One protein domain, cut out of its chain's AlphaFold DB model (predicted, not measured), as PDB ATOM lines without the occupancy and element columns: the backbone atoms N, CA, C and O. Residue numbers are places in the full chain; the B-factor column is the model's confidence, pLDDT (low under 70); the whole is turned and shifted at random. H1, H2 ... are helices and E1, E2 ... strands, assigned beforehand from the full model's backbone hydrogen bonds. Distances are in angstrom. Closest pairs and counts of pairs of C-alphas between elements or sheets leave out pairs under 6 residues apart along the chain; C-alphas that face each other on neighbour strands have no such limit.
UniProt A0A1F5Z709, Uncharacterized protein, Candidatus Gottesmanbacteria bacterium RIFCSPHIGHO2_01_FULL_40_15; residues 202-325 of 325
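Overview. This is residues 202 to 325 of the 325 residues of an uncharacterized protein of Candidatus Gottesmanbacteria bacterium RIFCSPHIGHO2_01_FULL_40_15 (UniProt A0A1F5Z709). A flat sheet of four strands has three helices, H2, H4 and H3, over one face; the other face is bare of named helices. H1 and H5, from the two ends of the printed part, lie side by side beyond the edge strand E1. The 124 printed residues run H1 H2 E1 E2 H3 E3 E4 H4 H5; the sheet's order is E1 E2 E4 E3, antiparallel, and the class is mixed, helices and strands. The whole is compact, radius of gyration of the C-alphas 14.0 A, spanning 41 by 31 by 22 A.

Arrangement. H1, residues 204 to 209, is close to but not clearly touching H5, residues 315 to 324: C-alphas 207 and 321, their closest, are 6.4 A apart. H2, residues 221 to 229, only grazes the sheet. E1, residues 236 to 238, and E2, residues 246 to 251, form a hairpin, with N 238 and O 247 2.9 A apart. H3, residues 256 to 264, lies over E3, residues 268 to 271, at a height over the sheet of 9.3 A. E4, residues 276 to 281, pairs with E2 through N 246 and O 281, 2.8 A, and with E3, in a hairpin, through N 270 and O 278, 3.0 A. E2, H3 and E3 make a split strand-helix-strand unit, two strands running the same way with E4 between them, its crossover right-handed. H4, residues 288 to 301, touches H2 at a shallow tilt of 15 degrees, closest C-alphas 223 and 295, 5.9 A. In the five helices, every O i to N i+4 pair is within hydrogen-bond range.

Along the chain. H1 begins at C-alpha 204, (146.595, 191.779, 239.048). H4 measures 20.4 A and E2 17.5 A. H5 ends at C-alpha 324, (154.771, 194.212, 230.930).

Size, cuts and confidence. The printed part has no cut. The links H1 to H2 and H4 to H5 are long. No printed residue is under 70 in pLDDT.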
ATOM      1  N   PRO A 202     149.164 195.027 232.412       95.62
ATOM      2  CA  PRO A 202     148.339 193.968 232.961       95.62
ATOM      3  C   PRO A 202     147.771 194.365 234.322       95.62
ATOM      4  O   PRO A 202     148.425 195.028 235.124       95.62
ATOM      5  N   ASN A 203     146.544 193.932 234.597       94.25
ATOM      6  CA  ASN A 203     145.982 193.982 235.943       94.25
ATOM      7  C   ASN A 203     146.489 192.809 236.809       94.25
ATOM      8  O   ASN A 203     147.122 191.879 236.319       94.25
ATOM      9  N   ASN A 204     146.143 192.804 238.098       92.56
ATOM     10  CA  ASN A 204     146.595 191.779 239.048       92.56
ATOM     11  C   ASN A 204     146.281 190.334 238.623       92.56
ATOM     12  O   ASN A 204     147.072 189.429 238.890       92.56
ATOM     13  N   ILE A 205     145.134 190.100 237.980       93.31
ATOM     14  CA  ILE A 205     144.753 188.767 237.495       93.31
ATOM     15  C   ILE A 205     145.603 188.401 236.275       93.31
ATOM     16  O   ILE A 205     146.137 187.298 236.210       93.31
ATOM     17  N   GLU A 206     145.781 189.331 235.339       95.50
ATOM     18  CA  GLU A 206     146.627 189.153 234.151       95.50
ATOM     19  C   GLU A 206     148.089 188.894 234.524       95.50
ATOM     20  O   GLU A 206     148.718 188.014 233.944       95.50
ATOM     21  N   THR A 207     148.613 189.573 235.546       93.75
ATOM     22  CA  THR A 207     149.956 189.326 236.090       93.75
ATOM     23  C   THR A 207     150.089 187.904 236.639       93.75
ATOM     24  O   THR A 207     151.083 187.223 236.366       93.75
ATOM     25  N   ARG A 208     149.077 187.417 237.372       92.44
ATOM     26  CA  ARG A 208     149.059 186.047 237.914       92.44
ATOM     27  C   ARG A 208     148.982 184.997 236.815       92.44
ATOM     28  O   ARG A 208     149.779 184.065 236.824       92.44
ATOM     29  N   LEU A 209     148.074 185.166 235.855       94.31
ATOM     30  CA  LEU A 209     147.956 184.265 234.705       94.31
ATOM     31  C   LEU A 209     149.194 184.345 233.794       94.31
ATOM     32  O   LEU A 209     149.593 183.360 233.176       94.31
ATOM     33  N   GLY A 210     149.834 185.514 233.734       94.94
ATOM     34  CA  GLY A 210     150.934 185.811 232.823       94.94
ATOM     35  C   GLY A 210     150.489 185.938 231.366       94.94
ATOM     36  O   GLY A 210     151.238 185.554 230.472       94.94
ATOM     37  N   ILE A 211     149.272 186.432 231.136       95.44
ATOM     38  CA  ILE A 211     148.695 186.728 229.816       95.44
ATOM     39  C   ILE A 211     147.645 187.839 229.949       95.44
ATOM     40  O   ILE A 211     147.056 188.015 231.018       95.44
ATOM     41  N   PHE A 212     147.340 188.543 228.855       96.94
ATOM     42  CA  PHE A 212     146.158 189.414 228.821       96.94
ATOM     43  C   PHE A 212     144.873 188.582 228.801       96.94
ATOM     44  O   PHE A 212     144.822 187.517 228.181       96.94
ATOM     45  N   ILE A 213     143.789 189.085 229.398       96.75
ATOM     46  CA  ILE A 213     142.490 188.388 229.374       96.75
ATOM     47  C   ILE A 213     141.998 188.194 227.930       96.75
ATOM     48  O   ILE A 213     141.350 187.192 227.610       96.75
ATOM     49  N   GLU A 214     142.320 189.119 227.023       96.75
ATOM     50  CA  GLU A 214     142.002 189.013 225.599       96.75
ATOM     51  C   GLU A 214     142.736 187.864 224.890       96.75
ATOM     52  O   GLU A 214     142.250 187.400 223.857       96.75
ATOM     53  N   GLU A 215     143.852 187.378 225.447       95.50
ATOM     54  CA  GLU A 215     144.598 186.211 224.954       95.50
ATOM     55  C   GLU A 215     143.973 184.875 225.409       95.50
ATOM     56  O   GLU A 215     144.374 183.819 224.921       95.50
ATOM     57  N   LEU A 216     142.936 184.901 226.259       96.69
ATOM     58  CA  LEU A 216     142.087 183.739 226.547       96.69
ATOM     59  C   LEU A 216     140.942 183.614 225.534       96.69
ATOM     60  O   LEU A 216     140.224 184.587 225.257       96.69
ATOM     61  N   GLN A 217     140.711 182.389 225.047       96.44
ATOM     62  CA  GLN A 217     139.611 182.082 224.128       96.44
ATOM     63  C   GLN A 217     138.245 182.338 224.788       96.44
ATOM     64  O   GLN A 217     138.029 182.017 225.957       96.44
ATOM     65  N   LEU A 218     137.308 182.937 224.045       94.62
ATOM     66  CA  LEU A 218     136.060 183.500 224.589       94.62
ATOM     67  C   LEU A 218     135.211 182.494 225.383       94.62
ATOM     68  O   LEU A 218     134.628 182.850 226.406       94.62
ATOM     69  N   GLN A 219     135.146 181.249 224.918       96.50
ATOM     70  CA  GLN A 219     134.328 180.185 225.495       96.50
ATOM     71  C   GLN A 219     134.889 179.600 226.795       96.50
ATOM     72  O   GLN A 219     134.114 179.100 227.605       96.50
ATOM     73  N   VAL A 220     136.207 179.675 227.004       97.44
ATOM     74  CA  VAL A 220     136.896 179.106 228.180       97.44
ATOM     75  C   VAL A 220     137.340 180.182 229.175       97.44
ATOM     76  O   VAL A 220     137.596 179.894 230.339       97.44
ATOM     77  N   ARG A 221     137.372 181.451 228.750       97.25
ATOM     78  CA  ARG A 221     137.859 182.589 229.541       97.25
ATOM     79  C   ARG A 221     137.267 182.655 230.945       97.25
ATOM     80  O   ARG A 221     138.016 182.742 231.907       97.25
ATOM     81  N   GLN A 222     135.940 182.624 231.070       97.56
ATOM     82  CA  GLN A 222     135.304 182.733 232.389       97.56
ATOM     83  C   GLN A 222     135.631 181.543 233.290       97.56
ATOM     84  O   GLN A 222     135.812 181.724 234.487       97.56
ATOM     85  N   ALA A 223     135.774 180.352 232.712       98.12
ATOM     86  CA  ALA A 223     136.157 179.171 233.464       98.12
ATOM     87  C   ALA A 223     137.586 179.280 234.001       98.12
ATOM     88  O   ALA A 223     137.794 179.030 235.179       98.12
ATOM     89  N   VAL A 224     138.539 179.749 233.190       97.88
ATOM     90  CA  VAL A 224     139.919 180.011 233.638       97.88
ATOM     91  C   VAL A 224     139.958 181.051 234.758       97.88
ATOM     92  O   VAL A 224     140.617 180.840 235.772       97.88
ATOM     93  N   LEU A 225     139.228 182.160 234.607       97.44
ATOM     94  CA  LEU A 225     139.176 183.209 235.631       97.44
ATOM     95  C   LEU A 225     138.582 182.694 236.945       97.44
ATOM     96  O   LEU A 225     139.090 183.003 238.020       97.44
ATOM     97  N   GLU A 226     137.522 181.899 236.867       97.56
ATOM     98  CA  GLU A 226     136.866 181.339 238.043       97.56
ATOM     99  C   GLU A 226     137.703 180.228 238.697       97.56
ATOM    100  O   GLU A 226     137.814 180.178 239.918       97.56
ATOM    101  N   MET A 227     138.384 179.397 237.907       97.00
ATOM    102  CA  MET A 227     139.380 178.445 238.407       97.00
ATOM    103  C   MET A 227     140.512 179.158 239.148       97.00
ATOM    104  O   MET A 227     140.833 178.784 240.275       97.00
ATOM    105  N   ASN A 228     141.043 180.245 238.581       96.12
ATOM    106  CA  ASN A 228     142.058 181.061 239.242       96.12
ATOM    107  C   ASN A 228     141.554 181.624 240.582       96.12
ATOM    108  O   ASN A 228     142.265 181.553 241.585       96.12
ATOM    109  N   ARG A 229     140.310 182.122 240.639       96.00
ATOM    110  CA  ARG A 229     139.694 182.591 241.895       96.00
ATOM    111  C   ARG A 229     139.581 181.491 242.942       96.00
ATOM    112  O   ARG A 229     139.824 181.754 244.115       96.00
ATOM    113  N   LYS A 230     139.252 180.273 242.515       95.56
ATOM    114  CA  LYS A 230     139.155 179.097 243.384       95.56
ATOM    115  C   LYS A 230     140.510 178.502 243.785       95.56
ATOM    116  O   LYS A 230     140.518 177.530 244.533       95.56
ATOM    117  N   GLY A 231     141.629 179.066 243.332       94.88
ATOM    118  CA  GLY A 231     142.967 178.619 243.728       94.88
ATOM    119  C   GLY A 231     143.668 177.696 242.731       94.88
ATOM    120  O   GLY A 231     144.772 177.249 243.017       94.88
ATOM    121  N   TYR A 232     143.071 177.427 241.569       94.25
ATOM    122  CA  TYR A 232     143.643 176.538 240.555       94.25
ATOM    123  C   TYR A 232     144.524 177.318 239.576       94.25
ATOM    124  O   TYR A 232     144.050 178.235 238.898       94.25
ATOM    125  N   SER A 233     145.804 176.950 239.493       91.94
ATOM    126  CA  SER A 233     146.716 177.484 238.479       91.94
ATOM    127  C   SER A 233     146.448 176.808 237.135       91.94
ATOM    128  O   SER A 233     146.273 175.597 237.072       91.94
ATOM    129  N   THR A 234     146.405 177.582 236.053       94.19
ATOM    130  CA  THR A 234     146.155 177.070 234.699       94.19
ATOM    131  C   THR A 234     147.230 177.565 233.746       94.19
ATOM    132  O   THR A 234     147.546 178.756 233.753       94.19
ATOM    133  N   ASP A 235     147.687 176.686 232.865       91.94
ATOM    134  CA  ASP A 235     148.765 176.953 231.915       91.94
ATOM    135  C   ASP A 235     148.278 176.958 230.464       91.94
ATOM    136  O   ASP A 235     148.676 177.813 229.668       91.94
ATOM    137  N   LEU A 236     147.385 176.028 230.116       93.56
ATOM    138  CA  LEU A 236     146.821 175.886 228.774       93.56
ATOM    139  C   LEU A 236     145.298 175.857 228.844       93.56
ATOM    140  O   LEU A 236     144.717 175.298 229.771       93.56
ATOM    141  N   SER A 237     144.632 176.478 227.865       96.50
ATOM    142  CA  SER A 237     143.169 176.457 227.785       96.50
ATOM    143  C   SER A 237     142.617 176.644 226.366       96.50
ATOM    144  O   SER A 237     143.212 177.325 225.526       96.50
ATOM    145  N   GLY A 238     141.434 176.074 226.113       97.00
ATOM    146  CA  GLY A 238     140.681 176.203 224.859       97.00
ATOM    147  C   GLY A 238     140.984 175.091 223.850       97.00
ATOM    148  O   GLY A 238     141.155 173.937 224.237       97.00
ATOM    149  N   PHE A 239     141.018 175.433 222.557       95.62
ATOM    150  CA  PHE A 239     141.497 174.546 221.482       95.62
ATOM    151  C   PHE A 239     143.039 174.577 221.434       95.62
ATOM    152  O   PHE A 239     143.611 175.550 220.938       95.62
ATOM    153  N   VAL A 240     143.712 173.570 222.002       84.94
ATOM    154  CA  VAL A 240     145.182 173.579 222.207       84.94
ATOM    155  C   VAL A 240     145.926 172.680 221.212       84.94
ATOM    156  O   VAL A 240     146.914 173.123 220.639       84.94
ATOM    157  N   ASN A 241     145.426 171.468 220.941       79.94
ATOM    158  CA  ASN A 241     146.086 170.500 220.043       79.94
ATOM    159  C   ASN A 241     145.297 170.232 218.759       79.94
ATOM    160  O   ASN A 241     145.866 169.932 217.712       79.94
ATOM    161  N   ASN A 242     143.974 170.323 218.837       86.75
ATOM    162  CA  ASN A 242     143.073 170.151 217.712       86.75
ATOM    163  C   ASN A 242     141.787 170.955 217.971       86.75
ATOM    164  O   ASN A 242     141.492 171.332 219.106       86.75
ATOM    165  N   SER A 243     141.016 171.197 216.915       88.19
ATOM    166  CA  SER A 243     139.745 171.928 216.977       88.19
ATOM    167  C   SER A 243     138.596 171.110 217.574       88.19
ATOM    168  O   SER A 243     137.539 171.651 217.875       88.19
ATOM    169  N   CYS A 244     138.752 169.796 217.720       91.12
ATOM    170  CA  CYS A 244     137.696 168.900 218.188       91.12
ATOM    171  C   CYS A 244     137.624 168.782 219.710       91.12
ATOM    172  O   CYS A 244     136.607 168.293 220.209       91.12
ATOM    173  N   ASP A 245     138.654 169.247 220.416       95.69
ATOM    174  CA  ASP A 245     138.792 169.123 221.858       95.69
ATOM    175  C   ASP A 245     138.879 170.488 222.541       95.69
ATOM    176  O   ASP A 245     139.444 171.463 222.040       95.69
ATOM    177  N   GLN A 246     138.288 170.548 223.724       97.31
ATOM    178  CA  GLN A 246     138.433 171.634 224.673       97.31
ATOM    179  C   GLN A 246     139.214 171.119 225.861       97.31
ATOM    180  O   GLN A 246     138.876 170.064 226.395       97.31
ATOM    181  N   MET A 247     140.219 171.879 226.289       97.69
ATOM    182  CA  MET A 247     140.987 171.530 227.476       97.69
ATOM    183  C   MET A 247     141.281 172.720 228.382       97.69
ATOM    184  O   MET A 247     141.290 173.864 227.925       97.69
ATOM    185  N   ILE A 248     141.509 172.424 229.661       97.75
ATOM    186  CA  ILE A 248     142.218 173.265 230.627       97.75
ATOM    187  C   ILE A 248     143.252 172.367 231.305       97.75
ATOM    188  O   ILE A 248     142.903 171.289 231.786       97.75
ATOM    189  N   GLU A 249     144.501 172.817 231.346       95.44
ATOM    190  CA  GLU A 249     145.608 172.116 232.000       95.44
ATOM    191  C   GLU A 249     146.320 173.039 232.984       95.44
ATOM    192  O   GLU A 249     146.372 174.252 232.756       95.44
ATOM    193  N   GLY A 250     146.885 172.480 234.052       94.00
ATOM    194  CA  GLY A 250     147.750 173.218 234.965       94.00
ATOM    195  C   GLY A 250     148.137 172.446 236.219       94.00
ATOM    196  O   GLY A 250     147.768 171.283 236.404       94.00
ATOM    197  N   ASP A 251     148.867 173.139 237.089       90.75
ATOM    198  CA  ASP A 251     149.319 172.637 238.385       90.75
ATOM    199  C   ASP A 251     148.177 172.684 239.408       90.75
ATOM    200  O   ASP A 251     148.006 173.648 240.162       90.75
ATOM    201  N   PHE A 252     147.356 171.638 239.408       91.69
ATOM    202  CA  PHE A 252     146.353 171.406 240.433       91.69
ATOM    203  C   PHE A 252     145.983 169.934 240.549       91.69
ATOM    204  O   PHE A 252     146.053 169.173 239.590       91.69
ATOM    205  N   GLN A 253     145.510 169.549 241.731       91.50
ATOM    206  CA  GLN A 253     145.025 168.205 242.016       91.50
ATOM    207  C   GLN A 253     143.537 168.237 242.350       91.50
ATOM    208  O   GLN A 253     143.037 169.198 242.937       91.50
ATOM    209  N   LEU A 254     142.843 167.171 241.966       93.38
ATOM    210  CA  LEU A 254     141.441 166.943 242.283       93.38
ATOM    211  C   LEU A 254     141.333 165.653 243.088       93.38
ATOM    212  O   LEU A 254     142.055 164.692 242.835       93.38
ATOM    213  N   ASP A 255     140.427 165.632 244.057       94.12
ATOM    214  CA  ASP A 255     140.099 164.423 244.797       94.12
ATOM    215  C   ASP A 255     139.278 163.460 243.926       94.12
ATOM    216  O   ASP A 255     138.517 163.857 243.037       94.12
ATOM    217  N   GLU A 256     139.380 162.164 244.226       95.38
ATOM    218  CA  GLU A 256     138.738 161.110 243.432       95.38
ATOM    219  C   GLU A 256     137.211 161.300 243.333       95.38
ATOM    220  O   GLU A 256     136.584 160.983 242.323       95.38
ATOM    221  N   LYS A 257     136.592 161.902 244.358       96.94
ATOM    222  CA  LYS A 257     135.159 162.221 244.364       96.94
ATOM    223  C   LYS A 257     134.786 163.229 243.276       96.94
ATOM    224  O   LYS A 257     133.754 163.051 242.623       96.94
ATOM    225  N   ILE A 258     135.575 164.285 243.074       97.06
ATOM    226  CA  ILE A 258     135.328 165.268 242.011       97.06
ATOM    227  C   ILE A 258     135.697 164.691 240.647       97.06
ATOM    228  O   ILE A 258     134.925 164.870 239.704       97.06
ATOM    229  N   ILE A 259     136.793 163.931 240.551       96.62
ATOM    230  CA  ILE A 259     137.181 163.226 239.319       96.62
ATOM    231  C   ILE A 259     136.031 162.343 238.822       96.62
ATOM    232  O   ILE A 259     135.637 162.432 237.658       96.62
ATOM    233  N   ASN A 260     135.415 161.560 239.709       97.00
ATOM    234  CA  ASN A 260     134.285 160.704 239.351       97.00
ATOM    235  C   ASN A 260     133.059 161.502 238.884       97.00
ATOM    236  O   ASN A 260     132.437 161.141 237.884       97.00
ATOM    237  N   LYS A 261     132.739 162.635 239.526       97.81
ATOM    238  CA  LYS A 261     131.664 163.529 239.052       97.81
ATOM    239  C   LYS A 261     131.953 164.103 237.663       97.81
ATOM    240  O   LYS A 261     131.039 164.216 236.852       97.81
ATOM    241  N   LEU A 262     133.206 164.461 237.382       97.69
ATOM    242  CA  LEU A 262     133.626 164.981 236.081       97.69
ATOM    243  C   LEU A 262     133.552 163.904 234.991       97.69
ATOM    244  O   LEU A 262     132.999 164.162 233.921       97.69
ATOM    245  N   ARG A 263     134.009 162.680 235.278       97.31
ATOM    246  CA  ARG A 263     133.899 161.536 234.357       97.31
ATOM    247  C   ARG A 263     132.445 161.236 233.982       97.31
ATOM    248  O   ARG A 263     132.157 161.027 232.807       97.31
ATOM    249  N   LEU A 264     131.510 161.323 234.936       96.38
ATOM    250  CA  LEU A 264     130.067 161.180 234.670       96.38
ATOM    251  C   LEU A 264     129.502 162.265 233.733       96.38
ATOM    252  O   LEU A 264     128.506 162.034 233.054       96.38
ATOM    253  N   LEU A 265     130.143 163.436 233.652       95.25
ATOM    254  CA  LEU A 265     129.803 164.492 232.690       95.25
ATOM    255  C   LEU A 265     130.485 164.316 231.320       95.25
ATOM    256  O   LEU A 265     130.377 165.206 230.472       95.25
ATOM    257  N   GLY A 266     131.183 163.199 231.099       96.31
ATOM    258  CA  GLY A 266     131.944 162.936 229.878       96.31
ATOM    259  C   GLY A 266     133.244 163.737 229.785       96.31
ATOM    260  O   GLY A 266     133.712 164.005 228.680       96.31
ATOM    261  N   ILE A 267     133.800 164.161 230.925       97.81
ATOM    262  CA  ILE A 267     135.090 164.851 230.991       97.81
ATOM    263  C   ILE A 267     136.189 163.820 231.211       97.81
ATOM    264  O   ILE A 267     136.154 163.063 232.181       97.81
ATOM    265  N   ASN A 268     137.181 163.819 230.328       97.44
ATOM    266  CA  ASN A 268     138.419 163.097 230.555       97.44
ATOM    267  C   ASN A 268     139.280 163.882 231.554       97.44
ATOM    268  O   ASN A 268     139.499 165.084 231.375       97.44
ATOM    269  N   VAL A 269     139.735 163.200 232.603       97.12
ATOM    270  CA  VAL A 269     140.599 163.765 233.641       97.12
ATOM    271  C   VAL A 269     141.876 162.944 233.679       97.12
ATOM    272  O   VAL A 269     141.846 161.766 234.038       97.12
ATOM    273  N   GLU A 270     142.980 163.579 233.308       95.56
ATOM    274  CA  GLU A 270     144.315 162.988 233.336       95.56
ATOM    275  C   GLU A 270     145.148 163.762 234.350       95.56
ATOM    276  O   GLU A 270     145.318 164.970 234.213       95.56
ATOM    277  N   SER A 271     145.668 163.073 235.361       92.62
ATOM    278  CA  SER A 271     146.546 163.663 236.370       92.62
ATOM    279  C   SER A 271     147.835 162.861 236.447       92.62
ATOM    280  O   SER A 271     147.807 161.632 236.353       92.62
ATOM    281  N   ASN A 272     148.967 163.537 236.622       88.44
ATOM    282  CA  ASN A 272     150.255 162.880 236.828       88.44
ATOM    283  C   ASN A 272     150.712 162.978 238.304       88.44
ATOM    284  O   ASN A 272     150.189 163.798 239.067       88.44
ATOM    285  N   PRO A 273     151.714 162.180 238.726       85.69
ATOM    286  CA  PRO A 273     152.223 162.225 240.100       85.69
ATOM    287  C   PRO A 273     152.811 163.579 240.521       85.69
ATOM    288  O   PRO A 273     152.870 163.864 241.713       85.69
ATOM    289  N   SER A 274     153.225 164.431 239.574       83.19
ATOM    290  CA  SER A 274     153.741 165.771 239.878       83.19
ATOM    291  C   SER A 274     152.639 166.798 240.165       83.19
ATOM    292  O   SER A 274     152.952 167.959 240.400       83.19
ATOM    293  N   GLY A 275     151.362 166.396 240.146       82.88
ATOM    294  CA  GLY A 275     150.230 167.281 240.422       82.88
ATOM    295  C   GLY A 275     149.768 168.117 239.229       82.88
ATOM    296  O   GLY A 275     149.033 169.081 239.425       82.88
ATOM    297  N   TYR A 276     150.162 167.744 238.011       92.00
ATOM    298  CA  TYR A 276     149.649 168.335 236.780       92.00
ATOM    299  C   TYR A 276     148.350 167.638 236.379       92.00
ATOM    300  O   TYR A 276     148.336 166.411 236.254       92.00
ATOM    301  N   THR A 277     147.281 168.402 236.155       96.19
ATOM    302  CA  THR A 277     145.970 167.865 235.766       96.19
ATOM    303  C   THR A 277     145.472 168.493 234.472       96.19
ATOM    304  O   THR A 277     145.498 169.710 234.294       96.19
ATOM    305  N   ARG A 278     144.951 167.644 233.586       96.75
ATOM    306  CA  ARG A 278     144.238 167.988 232.358       96.75
ATOM    307  C   ARG A 278     142.764 167.647 232.514       96.75
ATOM    308  O   ARG A 278     142.405 166.508 232.804       96.75
ATOM    309  N   LEU A 279     141.913 168.629 232.236       97.94
ATOM    310  CA  LEU A 279     140.476 168.457 232.040       97.94
ATOM    311  C   LEU A 279     140.176 168.605 230.553       97.94
ATOM    312  O   LEU A 279     140.448 169.666 229.993       97.94
ATOM    313  N   GLN A 280     139.605 167.581 229.919       97.81
ATOM    314  CA  GLN A 280     139.337 167.582 228.481       97.81
ATOM    315  C   GLN A 280     137.937 167.061 228.145       97.81
ATOM    316  O   GLN A 280     137.456 166.098 228.734       97.81
ATOM    317  N   PHE A 281     137.290 167.661 227.146       97.38
ATOM    318  CA  PHE A 281     136.103 167.091 226.506       97.38
ATOM    319  C   PHE A 281     136.018 167.480 225.032       97.38
ATOM    320  O   PHE A 281     136.549 168.510 224.617       97.38
ATOM    321  N   SER A 282     135.282 166.694 224.249       95.88
ATOM    322  CA  SER A 282     135.048 166.971 222.832       95.88
ATOM    323  C   SER A 282     133.634 167.541 222.627       95.88
ATOM    324  O   SER A 282     132.652 166.822 222.836       95.88
ATOM    325  N   PRO A 283     133.463 168.816 222.214       95.44
ATOM    326  CA  PRO A 283     132.136 169.407 222.034       95.44
ATOM    327  C   PRO A 283     131.312 168.671 220.980       95.44
ATOM    328  O   PRO A 283     131.804 168.425 219.881       95.44
ATOM    329  N   LYS A 284     130.046 168.349 221.261       91.81
ATOM    330  CA  LYS A 284     129.173 167.674 220.281       91.81
ATOM    331  C   LYS A 284     128.915 168.535 219.039       91.81
ATOM    332  O   LYS A 284     128.898 168.015 217.931       91.81
ATOM    333  N   GLU A 285     128.804 169.844 219.233       92.62
ATOM    334  CA  GLU A 285     128.472 170.824 218.200       92.62
ATOM    335  C   GLU A 285     129.425 172.019 218.265       92.62
ATOM    336  O   GLU A 285     129.986 172.331 219.320       92.62
ATOM    337  N   ALA A 286     129.575 172.720 217.141       93.31
ATOM    338  CA  ALA A 286     130.349 173.953 217.055       93.31
ATOM    339  C   ALA A 286     129.552 175.167 217.554       93.31
ATOM    340  O   ALA A 286     129.344 176.138 216.827       93.31
ATOM    341  N   ASP A 287     129.121 175.105 218.810       96.06
ATOM    342  CA  ASP A 287     128.335 176.149 219.459       96.06
ATOM    343  C   ASP A 287     129.078 176.709 220.681       96.06
ATOM    344  O   ASP A 287     129.345 176.011 221.664       96.06
ATOM    345  N   LEU A 288     129.416 178.002 220.625       95.31
ATOM    346  CA  LEU A 288     130.128 178.701 221.701       95.31
ATOM    347  C   LEU A 288     129.369 178.681 223.027       95.31
ATOM    348  O   LEU A 288     129.990 178.585 224.087       95.31
ATOM    349  N   GLY A 289     128.045 178.813 222.978       96.62
ATOM    350  CA  GLY A 289     127.191 178.843 224.155       96.62
ATOM    351  C   GLY A 289     127.200 177.501 224.874       96.62
ATOM    352  O   GLY A 289     127.377 177.464 226.090       96.62
ATOM    353  N   ASN A 290     127.085 176.401 224.135       97.00
ATOM    354  CA  ASN A 290     127.123 175.043 224.668       97.00
ATOM    355  C   ASN A 290     128.504 174.699 225.232       97.00
ATOM    356  O   ASN A 290     128.586 174.171 226.343       97.00
ATOM    357  N   ILE A 291     129.585 175.077 224.541       97.94
ATOM    358  CA  ILE A 291     130.951 174.894 225.054       97.94
ATOM    359  C   ILE A 291     131.150 175.676 226.359       97.94
ATOM    360  O   ILE A 291     131.628 175.123 227.350       97.94
ATOM    361  N   LYS A 292     130.722 176.944 226.400       98.00
ATOM    362  CA  LYS A 292     130.793 177.786 227.603       98.00
ATOM    363  C   LYS A 292     129.963 177.213 228.754       98.00
ATOM    364  O   LYS A 292     130.426 177.186 229.890       98.00
ATOM    365  N   LYS A 293     128.745 176.734 228.479       97.69
ATOM    366  CA  LYS A 293     127.886 176.081 229.479       97.69
ATOM    367  C   LYS A 293     128.563 174.844 230.066       97.69
ATOM    368  O   LYS A 293     128.496 174.655 231.277       97.69
ATOM    369  N   GLN A 294     129.226 174.032 229.243       98.19
ATOM    370  CA  GLN A 294     129.952 172.857 229.722       98.19
ATOM    371  C   GLN A 294     131.114 173.255 230.637       98.19
ATOM    372  O   GLN A 294     131.222 172.728 231.740       98.19
ATOM    373  N   TRP A 295     131.918 174.244 230.241       98.38
ATOM    374  CA  TRP A 295     132.983 174.771 231.095       98.38
ATOM    375  C   TRP A 295     132.462 175.320 232.427       98.38
ATOM    376  O   TRP A 295     133.021 175.015 233.477       98.38
ATOM    377  N   ASN A 296     131.348 176.053 232.414       97.94
ATOM    378  CA  ASN A 296     130.724 176.541 233.641       97.94
ATOM    379  C   ASN A 296     130.283 175.390 234.561       97.94
ATOM    380  O   ASN A 296     130.487 175.481 235.767       97.94
ATOM    381  N   LYS A 297     129.722 174.301 234.011       97.88
ATOM    382  CA  LYS A 297     129.357 173.102 234.789       97.88
ATOM    383  C   LYS A 297     130.580 172.447 235.429       97.88
ATOM    384  O   LYS A 297     130.526 172.108 236.606       97.88
ATOM    385  N   ILE A 298     131.671 172.306 234.672       98.00
ATOM    386  CA  ILE A 298     132.943 171.759 235.166       98.00
ATOM    387  C   ILE A 298     133.433 172.590 236.353       98.00
ATOM    388  O   ILE A 298     133.656 172.052 237.432       98.00
ATOM    389  N   VAL A 299     133.533 173.910 236.184       97.56
ATOM    390  CA  VAL A 299     134.056 174.793 237.233       97.56
ATOM    391  C   VAL A 299     133.143 174.851 238.455       97.56
ATOM    392  O   VAL A 299     133.647 174.964 239.571       97.56
ATOM    393  N   ALA A 300     131.823 174.720 238.294       97.19
ATOM    394  CA  ALA A 300     130.891 174.651 239.422       97.19
ATOM    395  C   ALA A 300     131.169 173.457 240.354       97.19
ATOM    396  O   ALA A 300     130.942 173.569 241.555       97.19
ATOM    397  N   LEU A 301     131.683 172.344 239.819       97.12
ATOM    398  CA  LEU A 301     132.026 171.160 240.612       97.12
ATOM    399  C   LEU A 301     133.326 171.315 241.399       97.12
ATOM    400  O   LEU A 301     133.507 170.622 242.397       97.12
ATOM    401  N   LEU A 302     134.225 172.198 240.961       96.19
ATOM    402  CA  LEU A 302     135.517 172.371 241.611       96.19
ATOM    403  C   LEU A 302     135.342 173.044 242.980       96.19
ATOM    404  O   LEU A 302     134.682 174.090 243.055       96.19
ATOM    405  N   PRO A 303     135.938 172.499 244.056       94.19
ATOM    406  CA  PRO A 303     135.875 173.127 245.366       94.19
ATOM    407  C   PRO A 303     136.600 174.474 245.355       94.19
ATOM    408  O   PRO A 303     137.578 174.667 244.633       94.19
ATOM    409  N   THR A 304     136.108 175.417 246.150       94.00
ATOM    410  CA  THR A 304     136.749 176.724 246.318       94.00
ATOM    411  C   THR A 304     137.885 176.600 247.328       94.00
ATOM    412  O   THR A 304     137.658 176.229 248.479       94.00
ATOM    413  N   GLY A 305     139.110 176.902 246.901       86.88
ATOM    414  CA  GLY A 305     140.266 177.017 247.781       86.88
ATOM    415  C   GLY A 305     140.202 178.255 248.679       86.88
ATOM    416  O   GLY A 305     139.380 179.150 248.498       86.88
ATOM    417  N   LYS A 306     141.104 178.323 249.663       84.25
ATOM    418  CA  LYS A 306     141.160 179.436 250.633       84.25
ATOM    419  C   LYS A 306     141.724 180.736 250.050       84.25
ATOM    420  O   LYS A 306     141.490 181.803 250.607       84.25
ATOM    421  N   LYS A 307     142.500 180.644 248.969       90.00
ATOM    422  CA  LYS A 307     143.151 181.772 248.295       90.00
ATOM    423  C   LYS A 307     143.030 181.626 246.782       90.00
ATOM    424  O   LYS A 307     142.840 180.519 246.278       90.00
ATOM    425  N   THR A 308     143.181 182.742 246.076       91.19
ATOM    426  CA  THR A 308     143.358 182.732 244.621       91.19
ATOM    427  C   THR A 308     144.649 182.011 244.246       91.19
ATOM    428  O   THR A 308     145.554 181.865 245.073       91.19
ATOM    429  N   ALA A 309     144.729 181.548 243.001       91.69
ATOM    430  CA  ALA A 309     145.875 180.782 242.546       91.69
ATOM    431  C   ALA A 309     147.161 181.614 242.635       91.69
ATOM    432  O   ALA A 309     147.162 182.845 242.457       91.69
ATOM    433  N   ASP A 310     148.258 180.912 242.901       90.19
ATOM    434  CA  ASP A 310     149.591 181.488 242.831       90.19
ATOM    435  C   ASP A 310     149.926 181.871 241.375       90.19
ATOM    436  O   ASP A 310     149.195 181.576 240.426       90.19
ATOM    437  N   ILE A 311     151.004 182.630 241.200       91.25
ATOM    438  CA  ILE A 311     151.412 183.127 239.885       91.25
ATOM    439  C   ILE A 311     151.818 181.939 238.999       91.25
ATOM    440  O   ILE A 311     152.628 181.116 239.416       91.25
ATOM    441  N   SER A 312     151.324 181.884 237.756       89.31
ATOM    442  CA  SER A 312     151.724 180.843 236.802       89.31
ATOM    443  C   SER A 312     153.223 180.928 236.522       89.31
ATOM    444  O   SER A 312     153.760 181.988 236.163       89.31
ATOM    445  N   MET A 313     153.896 179.789 236.669       89.69
ATOM    446  CA  MET A 313     155.347 179.664 236.562       89.69
ATOM    447  C   MET A 313     155.815 179.183 235.189       89.69
ATOM    448  O   MET A 313     157.012 178.932 235.026       89.69
ATOM    449  N   THR A 314     154.933 179.111 234.187       90.19
ATOM    450  CA  THR A 314     155.334 178.748 232.821       90.19
ATOM    451  C   THR A 314     156.335 179.749 232.244       90.19
ATOM    452  O   THR A 314     156.343 180.933 232.596       90.19
ATOM    453  N   LYS A 315     157.174 179.288 231.308       92.50
ATOM    454  CA  LYS A 315     158.122 180.155 230.589       92.50
ATOM    455  C   LYS A 315     157.410 181.353 229.947       92.50
ATOM    456  O   LYS A 315     157.836 182.486 230.146       92.50
ATOM    457  N   LYS A 316     156.283 181.106 229.270       92.31
ATOM    458  CA  LYS A 316     155.473 182.145 228.618       92.31
ATOM    459  C   LYS A 316     154.951 183.183 229.618       92.31
ATOM    460  O   LYS A 316     155.055 184.378 229.359       92.31
ATOM    461  N   SER A 317     154.445 182.747 230.772       93.88
ATOM    462  CA  SER A 317     153.940 183.648 231.813       93.88
ATOM    463  C   SER A 317     155.052 184.487 232.455       93.88
ATOM    464  O   SER A 317     154.843 185.663 232.757       93.88
ATOM    465  N   ARG A 318     156.261 183.929 232.622       94.69
ATOM    466  CA  ARG A 318     157.441 184.688 233.079       94.69
ATOM    467  C   ARG A 318     157.862 185.744 232.059       94.69
ATOM    468  O   ARG A 318     158.054 186.896 232.433       94.69
ATOM    469  N   GLU A 319     157.959 185.370 230.784       96.00
ATOM    470  CA  GLU A 319     158.280 186.289 229.683       96.00
ATOM    471  C   GLU A 319     157.262 187.427 229.567       96.00
ATOM    472  O   GLU A 319     157.642 188.579 229.366       96.00
ATOM    473  N   PHE A 320     155.975 187.124 229.748       95.19
ATOM    474  CA  PHE A 320     154.922 188.133 229.786       95.19
ATOM    475  C   PHE A 320     155.161 189.162 230.891       95.19
ATOM    476  O   PHE A 320     155.143 190.361 230.618       95.19
ATOM    477  N   ARG A 321     155.425 188.709 232.121       95.31
ATOM    478  CA  ARG A 321     155.673 189.616 233.248       95.31
ATOM    479  C   ARG A 321     156.930 190.449 233.042       95.31
ATOM    480  O   ARG A 321     156.844 191.654 233.179       95.31
ATOM    481  N   MET A 322     158.046 189.858 232.607       94.38
ATOM    482  CA  MET A 322     159.274 190.621 232.315       94.38
ATOM    483  C   MET A 322     159.067 191.719 231.264       94.38
ATOM    484  O   MET A 322     159.806 192.697 231.235       94.38
ATOM    485  N   LYS A 323     158.093 191.544 230.367       94.44
ATOM    486  CA  LYS A 323     157.797 192.508 229.310       94.44
ATOM    487  C   LYS A 323     156.840 193.622 229.742       94.44
ATOM    488  O   LYS A 323     156.882 194.696 229.146       94.44
ATOM    489  N   TYR A 324     155.933 193.353 230.679       92.38
ATOM    490  CA  TYR A 324     154.771 194.212 230.930       92.38
ATOM    491  C   TYR A 324     154.556 194.615 232.399       92.38
ATOM    492  O   TYR A 324     153.722 195.490 232.645       92.38
ATOM    493  N   CYS A 325     155.256 193.990 233.349       86.44
ATOM    494  CA  CYS A 325     155.210 194.278 234.785       86.44
ATOM    495  C   CYS A 325     156.532 194.896 235.239       86.44
ATOM    496  O   CYS A 325     156.461 195.864 236.021       86.44
TER     497      CYS A 325